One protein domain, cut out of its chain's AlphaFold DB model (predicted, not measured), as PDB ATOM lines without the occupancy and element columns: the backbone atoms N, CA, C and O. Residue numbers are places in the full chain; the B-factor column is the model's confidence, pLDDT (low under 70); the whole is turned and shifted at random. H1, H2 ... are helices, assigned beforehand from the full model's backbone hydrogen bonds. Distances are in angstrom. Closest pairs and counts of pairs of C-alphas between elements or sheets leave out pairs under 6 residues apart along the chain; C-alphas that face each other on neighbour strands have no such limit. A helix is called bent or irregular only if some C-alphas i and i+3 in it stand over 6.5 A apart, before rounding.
ATOM      1  N   LEU A   2       4.185 -22.743 -13.745       90.81
ATOM      2  CA  LEU A   2       4.274 -21.294 -13.977       90.81
ATOM      3  C   LEU A   2       3.797 -20.547 -12.716       90.81
ATOM      4  O   LEU A   2       2.652 -20.773 -12.318       90.81
ATOM      5  N   PRO A   3       4.623 -19.703 -12.065       89.12
ATOM      6  CA  PRO A   3       4.153 -18.872 -10.961       89.12
ATOM      7  C   PRO A   3       3.277 -17.724 -11.471       89.12
ATOM      8  O   PRO A   3       3.495 -17.193 -12.557       89.12
ATOM      9  N   SER A   4       2.329 -17.286 -10.642       89.44
ATOM     10  CA  SER A   4       1.764 -15.938 -10.742       89.44
ATOM     11  C   SER A   4       2.539 -14.964  -9.839       89.44
ATOM     12  O   SER A   4       3.511 -15.345  -9.172       89.44
ATOM     13  N   ALA A   5       2.096 -13.706  -9.773       88.81
ATOM     14  CA  ALA A   5       2.713 -12.695  -8.913       88.81
ATOM     15  C   ALA A   5       2.739 -13.098  -7.430       88.81
ATOM     16  O   ALA A   5       3.732 -12.872  -6.742       88.81
ATOM     17  N   VAL A   6       1.679 -13.753  -6.941       90.62
ATOM     18  CA  VAL A   6       1.560 -14.109  -5.520       90.62
ATOM     19  C   VAL A   6       2.595 -15.163  -5.096       90.62
ATOM     20  O   VAL A   6       3.362 -14.855  -4.183       90.62
ATOM     21  N   PRO A   7       2.709 -16.349  -5.742       89.31
ATOM     22  CA  PRO A   7       3.758 -17.323  -5.430       89.31
ATOM     23  C   PRO A   7       5.175 -16.750  -5.508       89.31
ATOM     24  O   PRO A   7       6.017 -17.111  -4.686       89.31
ATOM     25  N   THR A   8       5.426 -15.839  -6.454       89.38
ATOM     26  CA  THR A   8       6.733 -15.182  -6.607       89.38
ATOM     27  C   THR A   8       7.051 -14.288  -5.406       89.38
ATOM     28  O   THR A   8       8.140 -14.379  -4.847       89.38
ATOM     29  N   ILE A   9       6.094 -13.466  -4.958       88.31
ATOM     30  CA  ILE A   9       6.284 -12.532  -3.833       88.31
ATOM     31  C   ILE A   9       6.511 -13.255  -2.513       88.31
ATOM     32  O   ILE A   9       7.373 -12.857  -1.735       88.31
ATOM     33  N   ILE A  10       5.745 -14.313  -2.250       91.12
ATOM     34  CA  ILE A  10       5.883 -15.073  -1.002       91.12
ATOM     35  C   ILE A  10       7.097 -16.016  -1.016       91.12
ATOM     36  O   ILE A  10       7.307 -16.744  -0.052       91.12
ATOM     37  N   GLY A  11       7.889 -16.017  -2.097       89.12
ATOM     38  CA  GLY A  11       9.112 -16.807  -2.209       89.12
ATOM     39  C   GLY A  11       8.858 -18.307  -2.337       89.12
ATOM     40  O   GLY A  11       9.606 -19.106  -1.782       89.12
ATOM     41  N   THR A  12       7.793 -18.702  -3.043       91.69
ATOM     42  CA  THR A  12       7.499 -20.122  -3.280       91.69
ATOM     43  C   THR A  12       8.628 -20.758  -4.093       91.69
ATOM     44  O   THR A  12       8.831 -20.405  -5.256       91.69
ATOM     45  N   ASP A  13       9.337 -21.727  -3.509       92.81
ATOM     46  CA  ASP A  13      10.416 -22.463  -4.182       92.81
ATOM     47  C   ASP A  13       9.837 -23.495  -5.165       92.81
ATOM     48  O   ASP A  13       9.765 -24.698  -4.903       92.81
ATOM     49  N   LEU A  14       9.384 -23.007  -6.325       92.88
ATOM     50  CA  LEU A  14       8.885 -23.854  -7.408       92.88
ATOM     51  C   LEU A  14       9.900 -24.915  -7.860       92.88
ATOM     52  O   LEU A  14       9.468 -26.042  -8.112       92.88
ATOM     53  N   PRO A  15      11.214 -24.625  -7.973       93.50
ATOM     54  CA  PRO A  15      12.205 -25.663  -8.229       93.50
ATOM     55  C   PRO A  15      12.201 -26.794  -7.195       93.50
ATOM     56  O   PRO A  15      12.280 -27.955  -7.595       93.50
ATOM     57  N   ALA A  16      12.110 -26.494  -5.895       95.44
ATOM     58  CA  ALA A  16      12.014 -27.521  -4.856       95.44
ATOM     59  C   ALA A  16      10.729 -28.338  -4.978       95.44
ATOM     60  O   ALA A  16      10.810 -29.562  -5.006       95.44
ATOM     61  N   ILE A  17       9.585 -27.677  -5.167       94.88
ATOM     62  CA  ILE A  17       8.292 -28.348  -5.360       94.88
ATOM     63  C   ILE A  17       8.333 -29.275  -6.582       94.88
ATOM     64  O   ILE A  17       7.886 -30.416  -6.511       94.88
ATOM     65  N   CYS A  18       8.911 -28.831  -7.704       95.44
ATOM     66  CA  CYS A  18       9.049 -29.684  -8.888       95.44
ATOM     67  C   CYS A  18       9.930 -30.907  -8.603       95.44
ATOM     68  O   CYS A  18       9.586 -31.997  -9.044       95.44
ATOM     69  N   ARG A  19      11.036 -30.758  -7.856       95.75
ATOM     70  CA  ARG A  19      11.894 -31.894  -7.466       95.75
ATOM     71  C   ARG A  19      11.178 -32.871  -6.536       95.75
ATOM     72  O   ARG A  19      11.381 -34.071  -6.681       95.75
ATOM     73  N   GLU A  20      10.375 -32.364  -5.606       97.06
ATOM     74  CA  GLU A  20       9.604 -33.171  -4.657       97.06
ATOM     75  C   GLU A  20       8.493 -33.966  -5.352       97.06
ATOM     76  O   GLU A  20       8.328 -35.145  -5.063       97.06
ATOM     77  N   LEU A  21       7.801 -33.358  -6.324       96.44
ATOM     78  CA  LEU A  21       6.729 -34.003  -7.089       96.44
ATOM     79  C   LEU A  21       7.235 -34.900  -8.229       96.44
ATOM     80  O   LEU A  21       6.495 -35.757  -8.710       96.44
ATOM     81  N   GLN A  22       8.475 -34.725  -8.697       96.50
ATOM     82  CA  GLN A  22       8.995 -35.465  -9.855       96.50
ATOM     83  C   GLN A  22       8.898 -37.002  -9.722       96.50
ATOM     84  O   GLN A  22       8.579 -37.634 -10.732       96.50
ATOM     85  N   PRO A  23       9.122 -37.630  -8.545       97.00
ATOM     86  CA  PRO A  23       8.951 -39.073  -8.364       97.00
ATOM     87  C   PRO A  23       7.511 -39.574  -8.546       97.00
ATOM     88  O   PRO A  23       7.329 -40.728  -8.924       97.00
ATOM     89  N   GLU A  24       6.498 -38.736  -8.298       97.31
ATOM     90  CA  GLU A  24       5.084 -39.088  -8.508       97.31
ATOM     91  C   GLU A  24       4.700 -39.080  -9.997       97.31
ATOM     92  O   GLU A  24       3.766 -39.766 -10.408       97.31
ATOM     93  N   TYR A  25       5.456 -38.343 -10.817       95.06
ATOM     94  CA  TYR A  25       5.234 -38.191 -12.255       95.06
ATOM     95  C   TYR A  25       6.506 -38.507 -13.060       95.06
ATOM     96  O   TYR A  25       7.041 -37.628 -13.738       95.06
ATOM     97  N   PRO A  26       7.023 -39.749 -13.019       92.38
ATOM     98  CA  PRO A  26       8.328 -40.086 -13.593       92.38
ATOM     99  C   PRO A  26       8.411 -39.868 -15.113       92.38
ATOM    100  O   PRO A  26       9.483 -39.553 -15.628       92.38
ATOM    101  N   ASP A  27       7.283 -39.976 -15.819       92.44
ATOM    102  CA  ASP A  27       7.207 -39.838 -17.278       92.44
ATOM    103  C   ASP A  27       6.832 -38.417 -17.745       92.44
ATOM    104  O   ASP A  27       6.737 -38.161 -18.948       92.44
ATOM    105  N   VAL A  28       6.609 -37.476 -16.817       93.31
ATOM    106  CA  VAL A  28       6.207 -36.095 -17.129       93.31
ATOM    107  C   VAL A  28       7.264 -35.120 -16.603       93.31
ATOM    108  O   VAL A  28       7.377 -34.929 -15.391       93.31
ATOM    109  N   PRO A  29       8.031 -34.454 -17.486       91.88
ATOM    110  CA  PRO A  29       9.008 -33.458 -17.063       91.88
ATOM    111  C   PRO A  29       8.338 -32.273 -16.352       91.88
ATOM    112  O   PRO A  29       7.577 -31.516 -16.962       91.88
ATOM    113  N   LEU A  30       8.652 -32.073 -15.070       95.06
ATOM    114  CA  LEU A  30       8.192 -30.910 -14.316       95.06
ATOM    115  C   LEU A  30       9.200 -29.771 -14.460       95.06
ATOM    116  O   LEU A  30      10.257 -29.754 -13.836       95.06
ATOM    117  N   ILE A  31       8.863 -28.802 -15.307       94.44
ATOM    118  CA  ILE A  31       9.743 -27.672 -15.616       94.44
ATOM    119  C   ILE A  31       9.318 -26.445 -14.783       94.44
ATOM    120  O   ILE A  31       8.227 -25.910 -15.028       94.44
ATOM    121  N   PRO A  32      10.122 -25.990 -13.802       93.62
ATOM    122  CA  PRO A  32       9.834 -24.786 -13.026       93.62
ATOM    123  C   PRO A  32      10.172 -23.529 -13.833       93.62
ATOM    124  O   PRO A  32      11.309 -23.348 -14.262       93.62
ATOM    125  N   PHE A  33       9.190 -22.652 -14.027       92.56
ATOM    126  CA  PHE A  33       9.375 -21.365 -14.691       92.56
ATOM    127  C   PHE A  33       9.839 -20.287 -13.705       92.56
ATOM    128  O   PHE A  33       9.311 -20.201 -12.596       92.56
ATOM    129  N   GLY A  34      10.817 -19.477 -14.115       81.56
ATOM    130  CA  GLY A  34      11.521 -18.544 -13.228       81.56
ATOM    131  C   GLY A  34      11.014 -17.098 -13.214       81.56
ATOM    132  O   GLY A  34      11.406 -16.350 -12.325       81.56
ATOM    133  N   CYS A  35      10.156 -16.690 -14.152       81.19
ATOM    134  CA  CYS A  35       9.670 -15.307 -14.247       81.19
ATOM    135  C   CYS A  35       8.198 -15.210 -13.812       81.19
ATOM    136  O   CYS A  35       7.325 -15.834 -14.404       81.19
ATOM    137  N   GLY A  36       7.888 -14.417 -12.791       80.44
ATOM    138  CA  GLY A  36       6.495 -14.212 -12.367       80.44
ATOM    139  C   GLY A  36       6.257 -12.959 -11.536       80.44
ATOM    140  O   GLY A  36       5.165 -12.790 -11.001       80.44
ATOM    141  N   GLY A  37       7.270 -12.103 -11.385       84.06
ATOM    142  CA  GLY A  37       7.188 -10.884 -10.586       84.06
ATOM    143  C   GLY A  37       6.479  -9.744 -11.318       84.06
ATOM    144  O   GLY A  37       6.363  -9.746 -12.539       84.06
ATOM    145  N   PHE A  38       6.048  -8.726 -10.567       84.31
ATOM    146  CA  PHE A  38       5.447  -7.503 -11.126       84.31
ATOM    147  C   PHE A  38       6.418  -6.659 -11.968       84.31
ATOM    148  O   PHE A  38       5.989  -5.761 -12.684       84.31
ATOM    149  N   ASN A  39       7.718  -6.927 -11.862       81.88
ATOM    150  CA  ASN A  39       8.776  -6.284 -12.635       81.88
ATOM    151  C   ASN A  39       9.021  -6.957 -13.999       81.88
ATOM    152  O   ASN A  39       9.873  -6.487 -14.745       81.88
ATOM    153  N   GLU A  40       8.337  -8.064 -14.304       83.50
ATOM    154  CA  GLU A  40       8.542  -8.832 -15.534       83.50
ATOM    155  C   GLU A  40       7.505  -8.451 -16.598       83.50
ATOM    156  O   GLU A  40       6.297  -8.483 -16.358       83.50
ATOM    157  N   HIS A  41       7.968  -8.137 -17.808       84.69
ATOM    158  CA  HIS A  41       7.100  -7.886 -18.960       84.69
ATOM    159  C   HIS A  41       6.764  -9.186 -19.708       84.69
ATOM    160  O   HIS A  41       7.540 -10.144 -19.699       84.69
TER     161      HIS A  41
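This is residues 2 to 41 of the 320 residues of the protein "Light-independent protochlorophyllide reductase subunit B" of bioreactor metagenome (UniProt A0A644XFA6). A long, flat loop: the short helix H1 and the longer H2 follow each other along one side, and residues 25 to 41, with no named element, fold back along the other. The free turn at residues 23 to 28 sticks out at one end. The printed part has 40 residues, under half of them in named elements, with no named strand; its class is all helix. It is loose, with a radius of gyration of the C-alphas of 11.4 A and spans of 34 by 18 by 10 A.

Find C-alpha 5 at (2.713, -12.695, -8.913), where H1, residues 5 to 9, begins; it is 6.2 A long. H2, residues 14 to 24, runs 15.7 A to C-alpha 24 at (5.084, -39.088, -8.508).

H1 and H2 are apart, joined by a tight link of 4 residues. H2 is irregular: C-alphas 20 and 23 are 7.0 A apart. In H1 the O i to N i+4 pair is within hydrogen-bond range; in H2, 5 of 7 are.

Look at Asp 27 and Asn 39, whose C-alphas, 33.9 A apart, are the two farthest apart. The printed part has no cut, and no printed residue is under 70 in pLDDT.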